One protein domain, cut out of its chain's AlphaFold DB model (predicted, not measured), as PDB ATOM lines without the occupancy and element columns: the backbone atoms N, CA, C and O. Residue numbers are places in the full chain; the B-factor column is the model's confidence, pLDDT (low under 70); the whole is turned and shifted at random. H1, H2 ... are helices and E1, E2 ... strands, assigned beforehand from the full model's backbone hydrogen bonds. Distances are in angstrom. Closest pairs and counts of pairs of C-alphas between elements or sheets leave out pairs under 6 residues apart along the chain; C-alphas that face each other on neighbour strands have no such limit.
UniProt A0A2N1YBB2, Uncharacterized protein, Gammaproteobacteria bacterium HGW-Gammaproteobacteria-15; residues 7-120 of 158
ATOM      1  N   GLN A   7     123.498 121.042 161.729       50.28
ATOM      2  CA  GLN A   7     124.832 121.200 162.328       50.28
ATOM      3  C   GLN A   7     124.897 120.761 163.803       50.28
ATOM      4  O   GLN A   7     125.986 120.604 164.350       50.28
ATOM      5  N   GLN A   8     123.749 120.522 164.450       49.06
ATOM      6  CA  GLN A   8     123.668 119.930 165.793       49.06
ATOM      7  C   GLN A   8     123.668 118.397 165.792       49.06
ATOM      8  O   GLN A   8     123.667 117.793 166.869       49.06
ATOM      9  N   GLN A   9     123.774 117.744 164.629       46.84
ATOM     10  CA  GLN A   9     124.354 116.402 164.573       46.84
ATOM     11  C   GLN A   9     125.858 116.519 164.836       46.84
ATOM     12  O   GLN A   9     126.696 116.309 163.965       46.84
ATOM     13  N   ALA A  10     126.190 116.894 166.070       53.97
ATOM     14  CA  ALA A  10     127.492 116.674 166.647       53.97
ATOM     15  C   ALA A  10     127.833 115.208 166.365       53.97
ATOM     16  O   ALA A  10     127.131 114.308 166.838       53.97
ATOM     17  N   ASP A  11     128.846 114.988 165.526       63.94
ATOM     18  CA  ASP A  11     129.451 113.679 165.302       63.94
ATOM     19  C   ASP A  11     129.482 112.908 166.638       63.94
ATOM     20  O   ASP A  11     129.749 113.501 167.688       63.94
ATOM     21  N   ARG A  12     129.140 111.610 166.662       66.75
ATOM     22  CA  ARG A  12     128.934 110.853 167.927       66.75
ATOM     23  C   ARG A  12     130.128 110.977 168.878       66.75
ATOM     24  O   ARG A  12     129.970 110.801 170.087       66.75
ATOM     25  N   THR A  13     131.294 111.270 168.325       64.88
ATOM     26  CA  THR A  13     132.576 111.553 168.965       64.88
ATOM     27  C   THR A  13     132.702 112.976 169.532       64.88
ATOM     28  O   THR A  13     133.261 113.124 170.622       64.88
ATOM     29  N   SER A  14     132.175 114.011 168.869       66.50
ATOM     30  CA  SER A  14     132.425 115.426 169.197       66.50
ATOM     31  C   SER A  14     131.726 115.908 170.471       66.50
ATOM     32  O   SER A  14     132.274 116.743 171.190       66.50
ATOM     33  N   ARG A  15     130.588 115.304 170.841       70.56
ATOM     34  CA  ARG A  15     129.856 115.593 172.098       70.56
ATOM     35  C   ARG A  15     130.665 115.366 173.383       70.56
ATOM     36  O   ARG A  15     130.278 115.839 174.444       70.56
ATOM     37  N   PHE A  16     131.771 114.628 173.302       67.06
ATOM     38  CA  PHE A  16     132.605 114.274 174.454       67.06
ATOM     39  C   PHE A  16     133.863 115.134 174.597       67.06
ATOM     40  O   PHE A  16     134.603 114.951 175.562       67.06
ATOM     41  N   ASN A  17     134.140 116.033 173.651       68.75
ATOM     42  CA  ASN A  17     135.388 116.802 173.655       68.75
ATOM     43  C   ASN A  17     135.374 117.957 174.668       68.75
ATOM     44  O   ASN A  17     136.435 118.456 175.035       68.75
ATOM     45  N   GLY A  18     134.188 118.327 175.167       69.56
ATOM     46  CA  GLY A  18     133.995 119.551 175.935       69.56
ATOM     47  C   GLY A  18     134.094 120.762 175.011       69.56
ATOM     48  O   GLY A  18     134.986 120.851 174.173       69.56
ATOM     49  N   GLN A  19     133.148 121.686 175.118       69.31
ATOM     50  CA  GLN A  19     133.232 122.966 174.425       69.31
ATOM     51  C   GLN A  19     133.395 124.057 175.470       69.31
ATOM     52  O   GLN A  19     132.797 123.985 176.545       69.31
ATOM     53  N   GLN A  20     134.216 125.055 175.153       71.62
ATOM     54  CA  GLN A  20     134.288 126.269 175.952       71.62
ATOM     55  C   GLN A  20     132.920 126.943 175.906       71.62
ATOM     56  O   GLN A  20     132.454 127.330 174.836       71.62
ATOM     57  N   SER A  21     132.261 127.028 177.058       68.31
ATOM     58  CA  SER A  21     130.941 127.656 177.151       68.31
ATOM     59  C   SER A  21     131.029 129.124 177.558       68.31
ATOM     60  O   SER A  21     130.070 129.866 177.347       68.31
ATOM     61  N   GLU A  22     132.146 129.545 178.152       69.62
ATOM     62  CA  GLU A  22     132.284 130.869 178.755       69.62
ATOM     63  C   GLU A  22     133.167 131.790 177.909       69.62
ATOM     64  O   GLU A  22     134.194 131.385 177.362       69.62
ATOM     65  N   LYS A  23     132.727 133.047 177.782       73.06
ATOM     66  CA  LYS A  23     133.524 134.140 177.213       73.06
ATOM     67  C   LYS A  23     134.430 134.690 178.323       73.06
ATOM     68  O   LYS A  23     134.003 134.713 179.472       73.06
ATOM     69  N   GLY A  24     135.648 135.111 177.970       76.25
ATOM     70  CA  GLY A  24     136.645 135.614 178.928       76.25
ATOM     71  C   GLY A  24     136.129 136.760 179.804       76.25
ATOM     72  O   GLY A  24     135.176 137.458 179.429       76.25
ATOM     73  N   ALA A  25     136.744 136.940 180.973       84.75
ATOM     74  CA  ALA A  25     136.289 137.920 181.949       84.75
ATOM     75  C   ALA A  25     136.603 139.351 181.477       84.75
ATOM     76  O   ALA A  25     137.550 139.597 180.729       84.75
ATOM     77  N   GLN A  26     135.793 140.318 181.912       87.12
ATOM     78  CA  GLN A  26     136.065 141.737 181.674       87.12
ATOM     79  C   GLN A  26     136.508 142.400 182.971       87.12
ATOM     80  O   GLN A  26     135.796 142.362 183.974       87.12
ATOM     81  N   PHE A  27     137.672 143.042 182.929       89.62
ATOM     82  CA  PHE A  27     138.250 143.737 184.072       89.62
ATOM     83  C   PHE A  27     138.059 145.244 183.918       89.62
ATOM     84  O   PHE A  27     138.410 145.826 182.893       89.62
ATOM     85  N   ILE A  28     137.502 145.875 184.952       90.12
ATOM     86  CA  ILE A  28     137.288 147.322 185.010       90.12
ATOM     87  C   ILE A  28     138.232 147.880 186.074       90.12
ATOM     88  O   ILE A  28     138.098 147.570 187.258       90.12
ATOM     89  N   GLY A  29     139.199 148.692 185.647       89.69
ATOM     90  CA  GLY A  29     140.085 149.409 186.561       89.69
ATOM     91  C   GLY A  29     139.305 150.448 187.365       89.69
ATOM     92  O   GLY A  29     138.536 151.222 186.802       89.69
ATOM     93  N   LEU A  30     139.501 150.469 188.684       91.12
ATOM     94  CA  LEU A  30     138.852 151.444 189.574       91.12
ATOM     95  C   LEU A  30     139.616 152.778 189.658       91.12
ATOM     96  O   LEU A  30     139.104 153.744 190.216       91.12
ATOM     97  N   SER A  31     140.833 152.837 189.114       92.25
ATOM     98  CA  SER A  31     141.678 154.031 189.054       92.25
ATOM     99  C   SER A  31     142.369 154.139 187.695       92.25
ATOM    100  O   SER A  31     142.544 153.141 186.996       92.25
ATOM    101  N   ALA A  32     142.776 155.357 187.327       86.69
ATOM    102  CA  ALA A  32     143.495 155.612 186.077       86.69
ATOM    103  C   ALA A  32     144.857 154.892 186.021       86.69
ATOM    104  O   ALA A  32     145.283 154.478 184.948       86.69
ATOM    105  N   ASP A  33     145.490 154.689 187.180       89.81
ATOM    106  CA  ASP A  33     146.778 153.998 187.318       89.81
ATOM    107  C   ASP A  33     146.629 152.488 187.570       89.81
ATOM    108  O   ASP A  33     147.606 151.807 187.891       89.81
ATOM    109  N   ALA A  34     145.407 151.946 187.487       86.44
ATOM    110  CA  ALA A  34     145.193 150.521 187.680       86.44
ATOM    111  C   ALA A  34     145.956 149.735 186.599       86.44
ATOM    112  O   ALA A  34     145.774 150.000 185.407       86.44
ATOM    113  N   PRO A  35     146.797 148.757 186.981       85.44
ATOM    114  CA  PRO A  35     147.480 147.940 185.997       85.44
ATOM    115  C   PRO A  35     146.446 147.162 185.172       85.44
ATOM    116  O   PRO A  35     145.442 146.704 185.730       85.44
ATOM    117  N   PRO A  36     146.679 146.980 183.861       86.25
ATOM    118  CA  PRO A  36     145.801 146.161 183.044       86.25
ATOM    119  C   PRO A  36     145.778 144.739 183.608       86.25
ATOM    120  O   PRO A  36     146.823 144.154 183.905       86.25
ATOM    121  N   LEU A  37     144.573 144.201 183.766       91.06
ATOM    122  CA  LEU A  37     144.348 142.848 184.246       91.06
ATOM    123  C   LEU A  37     143.695 142.043 183.124       91.06
ATOM    124  O   LEU A  37     142.730 142.497 182.512       91.06
ATOM    125  N   ASP A  38     144.255 140.872 182.844       92.00
ATOM    126  CA  ASP A  38     143.710 139.885 181.920       92.00
ATOM    127  C   ASP A  38     143.415 138.571 182.661       92.00
ATOM    128  O   ASP A  38     143.809 138.384 183.818       92.00
ATOM    129  N   ASP A  39     142.717 137.649 181.993       93.62
ATOM    130  CA  ASP A  39     142.318 136.364 182.581       93.62
ATOM    131  C   ASP A  39     143.527 135.589 183.119       93.62
ATOM    132  O   ASP A  39     143.458 134.984 184.187       93.62
ATOM    133  N   GLN A  40     144.650 135.625 182.393       94.19
ATOM    134  CA  GLN A  40     145.877 134.935 182.780       94.19
ATOM    135  C   GLN A  40     146.442 135.497 184.083       94.19
ATOM    136  O   GLN A  40     146.748 134.743 185.012       94.19
ATOM    137  N   ARG A  41     146.612 136.818 184.159       94.06
ATOM    138  CA  ARG A  41     147.198 137.484 185.317       94.06
ATOM    139  C   ARG A  41     146.271 137.395 186.516       94.06
ATOM    140  O   ARG A  41     146.754 137.143 187.618       94.06
ATOM    141  N   TYR A  42     144.963 137.526 186.306       95.00
ATOM    142  CA  TYR A  42     143.969 137.322 187.352       95.00
ATOM    143  C   TYR A  42     144.013 135.893 187.900       95.00
ATOM    144  O   TYR A  42     144.142 135.700 189.110       95.00
ATOM    145  N   ALA A  43     144.024 134.884 187.024       96.38
ATOM    146  CA  ALA A  43     144.132 133.490 187.433       96.38
ATOM    147  C   ALA A  43     145.447 133.191 188.169       96.38
ATOM    148  O   ALA A  43     145.449 132.434 189.138       96.38
ATOM    149  N   GLN A  44     146.557 133.816 187.762       96.06
ATOM    150  CA  GLN A  44     147.843 133.675 188.444       96.06
ATOM    151  C   GLN A  44     147.808 134.284 189.853       96.06
ATOM    152  O   GLN A  44     148.331 133.679 190.788       96.06
ATOM    153  N   LEU A  45     147.186 135.456 190.027       95.50
ATOM    154  CA  LEU A  45     147.014 136.078 191.346       95.50
ATOM    155  C   LEU A  45     146.161 135.202 192.267       95.50
ATOM    156  O   LEU A  45     146.541 134.970 193.412       95.50
ATOM    157  N   LEU A  46     145.060 134.652 191.750       96.69
ATOM    158  CA  LEU A  46     144.228 133.700 192.485       96.69
ATOM    159  C   LEU A  46     145.003 132.432 192.852       96.69
ATOM    160  O   LEU A  46     144.923 131.977 193.990       96.69
ATOM    161  N   ALA A  47     145.796 131.878 191.933       97.00
ATOM    162  CA  ALA A  47     146.637 130.720 192.218       97.00
ATOM    163  C   ALA A  47     147.604 131.000 193.379       97.00
ATOM    164  O   ALA A  47     147.701 130.189 194.301       97.00
ATOM    165  N   GLN A  48     148.263 132.160 193.391       96.06
ATOM    166  CA  GLN A  48     149.139 132.571 194.496       96.06
ATOM    167  C   GLN A  48     148.354 132.747 195.800       96.06
ATOM    168  O   GLN A  48     148.783 132.263 196.841       96.06
ATOM    169  N   GLN A  49     147.175 133.370 195.744       96.06
ATOM    170  CA  GLN A  49     146.319 133.573 196.912       96.06
ATOM    171  C   GLN A  49     145.845 132.249 197.529       96.06
ATOM    172  O   GLN A  49     145.869 132.103 198.748       96.06
ATOM    173  N   PHE A  50     145.420 131.284 196.711       95.38
ATOM    174  CA  PHE A  50     144.917 129.997 197.195       95.38
ATOM    175  C   PHE A  50     146.027 129.047 197.654       95.38
ATOM    176  O   PHE A  50     145.799 128.234 198.547       95.38
ATOM    177  N   THR A  51     147.213 129.116 197.042       94.62
ATOM    178  CA  THR A  51     148.323 128.199 197.358       94.62
ATOM    179  C   THR A  51     149.316 128.760 198.369       94.62
ATOM    180  O   THR A  51     150.035 127.987 198.996       94.62
ATOM    181  N   GLY A  52     149.396 130.086 198.502       95.19
ATOM    182  CA  GLY A  52     150.472 130.778 199.215       95.19
ATOM    183  C   GLY A  52     151.828 130.732 198.498       95.19
ATOM    184  O   GLY A  52     152.808 131.227 199.048       95.19
ATOM    185  N   LEU A  53     151.904 130.146 197.296       94.25
ATOM    186  CA  LEU A  53     153.140 130.019 196.524       94.25
ATOM    187  C   LEU A  53     153.378 131.265 195.676       94.25
ATOM    188  O   LEU A  53     152.451 131.848 195.115       94.25
ATOM    189  N   SER A  54     154.638 131.655 195.552       93.19
ATOM    190  CA  SER A  54     155.056 132.847 194.819       93.19
ATOM    191  C   SER A  54     155.073 132.638 193.298       93.19
ATOM    192  O   SER A  54     155.156 131.519 192.789       93.19
ATOM    193  N   ALA A  55     155.069 133.743 192.542       90.69
ATOM    194  CA  ALA A  55     155.251 133.713 191.086       90.69
ATOM    195  C   ALA A  55     156.587 133.076 190.666       90.69
ATOM    196  O   ALA A  55     156.682 132.513 189.582       90.69
ATOM    197  N   THR A  56     157.611 133.178 191.515       92.69
ATOM    198  CA  THR A  56     158.956 132.643 191.269       92.69
ATOM    199  C   THR A  56     159.043 131.127 191.414       92.69
ATOM    200  O   THR A  56     159.948 130.517 190.857       92.69
ATOM    201  N   GLU A  57     158.103 130.504 192.129       94.56
ATOM    202  CA  GLU A  57     158.016 129.043 192.277       94.56
ATOM    203  C   GLU A  57     157.226 128.374 191.143       94.56
ATOM    204  O   GLU A  57     157.178 127.142 191.043       94.56
ATOM    205  N   LEU A  58     156.595 129.178 190.284       95.56
ATOM    206  CA  LEU A  58     155.834 128.703 189.141       95.56
ATOM    207  C   LEU A  58     156.774 128.082 188.108       95.56
ATOM    208  O   LEU A  58     157.641 128.743 187.543       95.56
ATOM    209  N   THR A  59     156.575 126.800 187.833       96.12
ATOM    210  CA  THR A  59     157.392 126.040 186.881       96.12
ATOM    211  C   THR A  59     156.787 126.062 185.478       96.12
ATOM    212  O   THR A  59     157.511 126.127 184.487       96.12
ATOM    213  N   LYS A  60     155.455 126.007 185.372       95.94
ATOM    214  CA  LYS A  60     154.745 126.048 184.088       95.94
ATOM    215  C   LYS A  60     153.361 126.655 184.263       95.94
ATOM    216  O   LYS A  60     152.712 126.447 185.281       95.94
ATOM    217  N   GLN A  61     152.890 127.350 183.235       96.25
ATOM    218  CA  GLN A  61     151.504 127.790 183.117       96.25
ATOM    219  C   GLN A  61     150.956 127.453 181.731       96.25
ATOM    220  O   GLN A  61     151.690 127.526 180.742       96.25
ATOM    221  N   SER A  62     149.683 127.078 181.644       96.44
ATOM    222  CA  SER A  62     149.024 126.804 180.362       96.44
ATOM    223  C   SER A  62     147.509 126.921 180.450       96.44
ATOM    224  O   SER A  62     146.913 126.539 181.455       96.44
ATOM    225  N   LEU A  63     146.882 127.376 179.367       94.94
ATOM    226  CA  LEU A  63     145.429 127.367 179.230       94.94
ATOM    227  C   LEU A  63     144.947 125.965 178.835       94.94
ATOM    228  O   LEU A  63     145.350 125.424 177.804       94.94
ATOM    229  N   VAL A  64     144.064 125.386 179.641       93.88
ATOM    230  CA  VAL A  64     143.432 124.092 179.389       93.88
ATOM    231  C   VAL A  64     142.080 124.328 178.739       93.88
ATOM    232  O   VAL A  64     141.168 124.910 179.324       93.88
ATOM    233  N   THR A  65     141.961 123.868 177.500       91.69
ATOM    234  CA  THR A  65     140.795 124.107 176.642       91.69
ATOM    235  C   THR A  65     140.019 122.834 176.311       91.69
ATOM    236  O   THR A  65     138.966 122.914 175.689       91.69
ATOM    237  N   HIS A  66     140.506 121.676 176.767       88.69
ATOM    238  CA  HIS A  66     139.911 120.358 176.552       88.69
ATOM    239  C   HIS A  66     140.153 119.476 177.781       88.69
ATOM    240  O   HIS A  66     141.132 119.668 178.505       88.69
ATOM    241  N   PHE A  67     139.299 118.476 177.996       88.81
ATOM    242  CA  PHE A  67     139.521 117.483 179.048       88.81
ATOM    243  C   PHE A  67     140.603 116.471 178.656       88.81
ATOM    244  O   PHE A  67     140.740 116.099 177.489       88.81
ATOM    245  N   GLY A  68     141.342 115.978 179.646       87.06
ATOM    246  CA  GLY A  68     142.433 115.031 179.452       87.06
ATOM    247  C   GLY A  68     142.861 114.329 180.744       87.06
ATOM    248  O   GLY A  68     142.188 114.445 181.768       87.06
ATOM    249  N   PRO A  69     143.986 113.592 180.716       84.75
ATOM    250  CA  PRO A  69     144.504 112.882 181.890       84.75
ATOM    251  C   PRO A  69     144.799 113.814 183.076       84.75
ATOM    252  O   PRO A  69     144.531 113.467 184.226       84.75
ATOM    253  N   ASP A  70     145.296 115.017 182.779       87.81
ATOM    254  CA  ASP A  70     145.655 116.028 183.778       87.81
ATOM    255  C   ASP A  70     144.440 116.762 184.357       87.81
ATOM    256  O   ASP A  70     144.445 117.147 185.528       87.81
ATOM    257  N   TYR A  71     143.381 116.923 183.559       91.56
ATOM    258  CA  TYR A  71     142.181 117.676 183.913       91.56
ATOM    259  C   TYR A  71     140.925 116.948 183.427       91.56
ATOM    260  O   TYR A  71     140.616 116.904 182.235       91.56
ATOM    261  N   ASP A  72     140.216 116.328 184.368       87.81
ATOM    262  CA  ASP A  72     139.176 115.339 184.078       87.81
ATOM    263  C   ASP A  72     137.806 116.001 183.848       87.81
ATOM    264  O   ASP A  72     137.479 117.033 184.436       87.81
ATOM    265  N   PHE A  73     136.973 115.368 183.018       87.75
ATOM    266  CA  PHE A  73     135.636 115.859 182.660       87.75
ATOM    267  C   PHE A  73     134.697 116.056 183.862       87.75
ATOM    268  O   PHE A  73     133.727 116.807 183.754       87.75
ATOM    269  N   ARG A  74     134.967 115.424 185.015       88.06
ATOM    270  CA  ARG A  74     134.222 115.643 186.267       88.06
ATOM    271  C   ARG A  74     134.213 117.105 186.709       88.06
ATOM    272  O   ARG A  74     133.240 117.517 187.336       88.06
ATOM    273  N   ASN A  75     135.238 117.875 186.346       90.62
ATOM    274  CA  ASN A  75     135.338 119.291 186.694       90.62
ATOM    275  C   ASN A  75     134.371 120.170 185.873       90.62
ATOM    276  O   ASN A  75     134.057 121.277 186.298       90.62
ATOM    277  N   LYS A  76     133.856 119.670 184.731       87.69
ATOM    278  CA  LYS A  76     132.785 120.270 183.901       87.69
ATOM    279  C   LYS A  76     132.973 121.750 183.514       87.69
ATOM    280  O   LYS A  76     131.993 122.407 183.176       87.69
ATOM    281  N   ARG A  77     134.199 122.273 183.536       89.06
ATOM    282  CA  ARG A  77     134.502 123.681 183.248       89.06
ATOM    283  C   ARG A  77     135.665 123.805 182.285       89.06
ATOM    284  O   ARG A  77     136.685 123.157 182.480       89.06
ATOM    285  N   LEU A  78     135.487 124.615 181.248       90.94
ATOM    286  CA  LEU A  78     136.501 124.966 180.258       90.94
ATOM    287  C   LEU A  78     136.192 126.375 179.707       90.94
ATOM    288  O   LEU A  78     135.017 126.661 179.458       90.94
ATOM    289  N   PRO A  79     137.211 127.206 179.422       93.00
ATOM    290  CA  PRO A  79     138.627 126.960 179.696       93.00
ATOM    291  C   PRO A  79     138.990 127.143 181.174       93.00
ATOM    292  O   PRO A  79     138.278 127.806 181.918       93.00
ATOM    293  N   VAL A  80     140.129 126.588 181.587       94.50
ATOM    294  CA  VAL A  80     140.738 126.873 182.898       94.50
ATOM    295  C   VAL A  80     142.237 127.101 182.754       94.50
ATOM    296  O   VAL A  80     142.880 126.536 181.870       94.50
ATOM    297  N   TRP A  81     142.816 127.908 183.633       96.56
ATOM    298  CA  TRP A  81     144.258 128.108 183.708       96.56
ATOM    299  C   TRP A  81     144.896 127.075 184.622       96.56
ATOM    300  O   TRP A  81     144.518 126.949 185.784       96.56
ATOM    301  N   GLN A  82     145.884 126.357 184.101       97.62
ATOM    302  CA  GLN A  82     146.723 125.446 184.864       97.62
ATOM    303  C   GLN A  82     148.015 126.148 185.276       97.62
ATOM    304  O   GLN A  82     148.698 126.735 184.433       97.62
ATOM    305  N   PHE A  83     148.383 125.999 186.545       97.69
ATOM    306  CA  PHE A  83     149.663 126.427 187.099       97.69
ATOM    307  C   PHE A  83     150.350 125.241 187.779       97.69
ATOM    308  O   PHE A  83     149.793 124.630 188.695       97.69
ATOM    309  N   ASP A  84     151.559 124.920 187.326       97.06
ATOM    310  CA  ASP A  84     152.393 123.854 187.869       97.06
ATOM    311  C   ASP A  84     153.489 124.448 188.748       97.06
ATOM    312  O   ASP A  84     154.275 125.294 188.316       97.06
ATOM    313  N   TYR A  85     153.582 123.922 189.957       95.94
ATOM    314  CA  TYR A  85     154.648 124.152 190.917       95.94
ATOM    315  C   TYR A  85     155.425 122.848 191.132       95.94
ATOM    316  O   TYR A  85     155.001 121.773 190.702       95.94
ATOM    317  N   ALA A  86     156.536 122.905 191.870       93.06
ATOM    318  CA  ALA A  86     157.410 121.745 192.086       93.06
ATOM    319  C   ALA A  86     156.684 120.485 192.613       93.06
ATOM    320  O   ALA A  86     157.000 119.368 192.205       93.06
ATOM    321  N   ASN A  87     155.705 120.654 193.511       92.88
ATOM    322  CA  ASN A  87     154.979 119.542 194.143       92.88
ATOM    323  C   ASN A  87     153.451 119.655 194.053       92.88
ATOM    324  O   ASN A  87     152.743 118.815 194.621       92.88
ATOM    325  N   SER A  88     152.932 120.671 193.366       95.00
ATOM    326  CA  SER A  88     151.493 120.882 193.237       95.00
ATOM    327  C   SER A  88     151.120 121.412 191.859       95.00
ATOM    328  O   SER A  88     151.933 122.019 191.171       95.00
ATOM    329  N   ARG A  89     149.881 121.161 191.456       96.75
ATOM    330  CA  ARG A  89     149.275 121.683 190.234       96.75
ATOM    331  C   ARG A  89     147.907 122.233 190.585       96.75
ATOM    332  O   ARG A  89     147.141 121.545 191.254       96.75
ATOM    333  N   VAL A  90     147.597 123.443 190.146       97.19
ATOM    334  CA  VAL A  90     146.302 124.083 190.408       97.19
ATOM    335  C   VAL A  90     145.619 124.496 189.124       97.19
ATOM    336  O   VAL A  90     146.275 124.867 188.152       97.19
ATOM    337  N   PHE A  91     144.292 124.436 189.146       97.38
ATOM    338  CA  PHE A  91     143.430 124.833 188.044       97.38
ATOM    339  C   PHE A  91     142.502 125.944 188.512       97.38
ATOM    340  O   PHE A  91     141.698 125.733 189.420       97.38
ATOM    341  N   ILE A  92     142.613 127.112 187.891       96.88
ATOM    342  CA  ILE A  92     141.824 128.298 188.214       96.88
ATOM    343  C   ILE A  92     140.905 128.625 187.044       96.88
ATOM    344  O   ILE A  92     141.332 128.668 185.890       96.88
ATOM    345  N   ASP A  93     139.647 128.894 187.352       94.94
ATOM    346  CA  ASP A  93     138.710 129.502 186.420       94.94
ATOM    347  C   ASP A  93     138.772 131.028 186.573       94.94
ATOM    348  O   ASP A  93     138.423 131.569 187.622       94.94
ATOM    349  N   ALA A  94     139.246 131.713 185.529       93.31
ATOM    350  CA  ALA A  94     139.405 133.165 185.529       93.31
ATOM    351  C   ALA A  94     138.068 133.915 185.455       93.31
ATOM    352  O   ALA A  94     137.991 135.043 185.929       93.31
ATOM    353  N   VAL A  95     137.022 133.301 184.893       91.00
ATOM    354  CA  VAL A  95     135.718 133.951 184.713       91.00
ATOM    355  C   VAL A  95     134.959 133.986 186.031       91.00
ATOM    356  O   VAL A  95     134.446 135.031 186.429       91.00
ATOM    357  N   SER A  96     134.926 132.861 186.749       90.56
ATOM    358  CA  SER A  96     134.259 132.786 188.056       90.56
ATOM    359  C   SER A  96     135.167 133.109 189.246       90.56
ATOM    360  O   SER A  96     134.677 133.249 190.369       90.56
ATOM    361  N   GLY A  97     136.481 133.200 189.027       92.94
ATOM    362  CA  GLY A  97     137.478 133.438 190.070       92.94
ATOM    363  C   GLY A  97     137.658 132.268 191.045       92.94
ATOM    364  O   GLY A  97     138.045 132.472 192.196       92.94
ATOM    365  N   GLN A  98     137.343 131.039 190.625       94.12
ATOM    366  CA  GLN A  98     137.317 129.863 191.500       94.12
ATOM    367  C   GLN A  98     138.542 128.962 191.309       94.12
ATOM    368  O   GLN A  98     138.959 128.676 190.185       94.12
ATOM    369  N   LEU A  99     139.069 128.435 192.420       96.50
ATOM    370  CA  LEU A  99     139.954 127.270 192.400       96.50
ATOM    371  C   LEU A  99     139.121 126.026 192.099       96.50
ATOM    372  O   LEU A  99     138.288 125.617 192.907       96.50
ATOM    373  N   ILE A 100     139.355 125.422 190.938       95.69
ATOM    374  CA  ILE A 100     138.607 124.248 190.492       95.69
ATOM    375  C   ILE A 100     139.192 122.970 191.080       95.69
ATOM    376  O   ILE A 100     138.458 122.099 191.540       95.69
ATOM    377  N   GLU A 101     140.516 122.843 191.057       95.25
ATOM    378  CA  GLU A 101     141.197 121.670 191.588       95.25
ATOM    379  C   GLU A 101     142.636 122.013 191.981       95.25
ATOM    380  O   GLU A 101     143.325 122.745 191.271       95.25
ATOM    381  N   GLN A 102     143.103 121.436 193.089       95.50
ATOM    382  CA  GLN A 102     144.506 121.423 193.484       95.50
ATOM    383  C   GLN A 102     144.966 119.974 193.626       95.50
ATOM    384  O   GLN A 102     144.395 119.193 194.382       95.50
ATOM    385  N   GLN A 103     146.012 119.619 192.891       95.19
ATOM    386  CA  GLN A 103     146.563 118.274 192.823       95.19
ATOM    387  C   GLN A 103     147.960 118.261 193.448       95.19
ATOM    388  O   GLN A 103     148.858 118.980 193.007       95.19
ATOM    389  N   SER A 104     148.174 117.409 194.448       95.44
ATOM    390  CA  SER A 104     149.519 117.081 194.934       95.44
ATOM    391  C   SER A 104     150.255 116.197 193.925       95.44
ATOM    392  O   SER A 104     149.631 115.508 193.112       95.44
ATOM    393  N   ARG A 105     151.586 116.132 194.008       93.50
ATOM    394  CA  ARG A 105     152.388 115.229 193.164       93.50
ATOM    395  C   ARG A 105     151.943 113.761 193.250       93.50
ATOM    396  O   ARG A 105     151.926 113.075 192.236       93.50
ATOM    397  N   ALA A 106     151.543 113.288 194.433       94.69
ATOM    398  CA  ALA A 106     151.037 111.925 194.614       94.69
ATOM    399  C   ALA A 106     149.700 111.708 193.882       94.69
ATOM    400  O   ALA A 106     149.550 110.729 193.154       94.69
ATOM    401  N   SER A 107     148.768 112.662 193.996       92.81
ATOM    402  CA  SER A 107     147.472 112.582 193.306       92.81
ATOM    403  C   SER A 107     147.601 112.605 191.778       92.81
ATOM    404  O   SER A 107     146.818 111.963 191.082       92.81
ATOM    405  N   GLN A 108     148.623 113.283 191.243       92.31
ATOM    406  CA  GLN A 108     148.921 113.267 189.807       92.31
ATOM    407  C   GLN A 108     149.329 111.860 189.343       92.31
ATOM    408  O   GLN A 108     148.823 111.371 188.335       92.31
ATOM    409  N   TRP A 109     150.180 111.164 190.106       93.81
ATOM    410  CA  TRP A 109     150.568 109.782 189.798       93.81
ATOM    411  C   TRP A 109     149.401 108.801 189.873       93.81
ATOM    412  O   TRP A 109     149.269 107.941 189.001       93.81
ATOM    413  N   GLU A 110     148.537 108.943 190.874       92.81
ATOM    414  CA  GLU A 110     147.314 108.146 190.979       92.81
ATOM    415  C   GLU A 110     146.383 108.389 189.782       92.81
ATOM    416  O   GLU A 110     145.883 107.448 189.165       92.81
ATOM    417  N   ARG A 111     146.205 109.652 189.381       90.50
ATOM    418  CA  ARG A 111     145.428 109.999 188.185       90.50
ATOM    419  C   ARG A 111     146.012 109.368 186.926       90.50
ATOM    420  O   ARG A 111     145.254 108.824 186.121       90.50
ATOM    421  N   TYR A 112     147.333 109.381 186.763       91.94
ATOM    422  CA  TYR A 112     147.976 108.729 185.625       91.94
ATOM    423  C   TYR A 112     147.793 107.211 185.644       91.94
ATOM    424  O   TYR A 112     147.438 106.645 184.610       91.94
ATOM    425  N   SER A 113     147.965 106.542 186.788       93.44
ATOM    426  CA  SER A 113     147.752 105.090 186.871       93.44
ATOM    427  C   SER A 113     146.302 104.733 186.535       93.44
ATOM    428  O   SER A 113     146.048 103.831 185.732       93.44
ATOM    429  N   PHE A 114     145.340 105.507 187.036       90.88
ATOM    430  CA  PHE A 114     143.933 105.290 186.737       90.88
ATOM    431  C   PHE A 114     143.604 105.561 185.262       90.88
ATOM    432  O   PHE A 114     142.917 104.770 184.618       90.88
ATOM    433  N   SER A 115     144.119 106.649 184.687       89.56
ATOM    434  CA  SER A 115     143.843 107.029 183.298       89.56
ATOM    435  C   SER A 115     144.495 106.084 182.285       89.56
ATOM    436  O   SER A 115     143.864 105.681 181.308       89.56
ATOM    437  N   PHE A 116     145.756 105.714 182.498       90.88
ATOM    438  CA  PHE A 116     146.520 104.934 181.527       90.88
ATOM    439  C   PHE A 116     146.386 103.430 181.742       90.88
ATOM    440  O   PHE A 116     146.123 102.715 180.774       90.88
ATOM    441  N   VAL A 117     146.519 102.958 182.986       92.19
ATOM    442  CA  VAL A 117     146.495 101.524 183.312       92.19
ATOM    443  C   VAL A 117     145.063 101.052 183.539       92.19
ATOM    444  O   VAL A 117     144.605 100.154 182.840       92.19
ATOM    445  N   HIS A 118     144.314 101.672 184.456       91.38
ATOM    446  CA  HIS A 118     142.983 101.165 184.823       91.38
ATOM    447  C   HIS A 118     141.913 101.410 183.749       91.38
ATOM    448  O   HIS A 118     141.094 100.534 183.490       91.38
ATOM    449  N   LYS A 119     141.932 102.572 183.084       89.25
ATOM    450  CA  LYS A 119     141.029 102.896 181.961       89.25
ATOM    451  C   LYS A 119     141.582 102.495 180.593       89.25
ATOM    452  O   LYS A 119     140.949 102.786 179.579       89.25
ATOM    453  N   TRP A 120     142.768 101.884 180.549       91.50
ATOM    454  CA  TRP A 120     143.412 101.428 179.314       91.50
ATOM    455  C   TRP A 120     143.607 102.582 178.312       91.50
ATOM    456  O   TRP A 120     143.519 102.402 177.096       91.50
TER     457      TRP A 120
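What this domain is: This is residues 7 to 120 of the 158 residues of an uncharacterized protein of Gammaproteobacteria bacterium HGW-Gammaproteobacteria-15 (UniProt A0A2N1YBB2). A twisted sheet of four strands, E1 to E4, has H1 packed slantwise on one face, while H2 runs off from the end of E4 and meets the sheet only near its own start. A long stretch without named elements, residues 7 to 38, comes before H1; its residues 7 to 15 and 30 to 35 stick out. The 114 printed residues include H1, E1, E2, E3, E4 and H2 in chain order; the sheet's order is E1 - E2 - E3 - E4, all antiparallel. The class is mixed, with 53 residues, under half, in named elements; the whole is flat, 53 by 42 by 17 A, and only just loose, close to compact, with a radius of gyration of the C-alphas of 16.2 A.

Where its parts are: H1, residues 39 to 51, begins at C-alpha (142.318, 136.364, 182.581) and is 17.9 A long. The strands are E1, residues 58 to 64, E2, 80 to 85, E3, 88 to 93, and E4, 98 to 104, 18.0 A long. H2, residues 105 to 118, is 18.9 A long and ends at C-alpha (142.983, 101.165, 184.823).

How they stand to each other: E1 to E4 form a meander, each strand the antiparallel neighbour of the one before. N 62 and O 82 are 3.0 A apart, N 83 and O 90 2.9 A, and N 91 and O 101 2.9 A, within hydrogen-bond range. H1 is on the sheet at a height of 8.0 A, two layers; it touches E3, closest at the C-alphas of Ala 43 and Ile 92, 5.7 A. H2 only grazes the sheet, with residues 105 to 111. H1 and H2 are apart. Every O i to N i+4 pair is within range in both helices.

The domain as a whole: The C-alphas of Ala 32 and Trp 120, the farthest apart, are 54.6 A from each other. The printed part has no cut, and the link from E1 to E2, 15 residues, is long. Residues 7 to 14, 16 to 19 and 21 to 22 have pLDDT under 70.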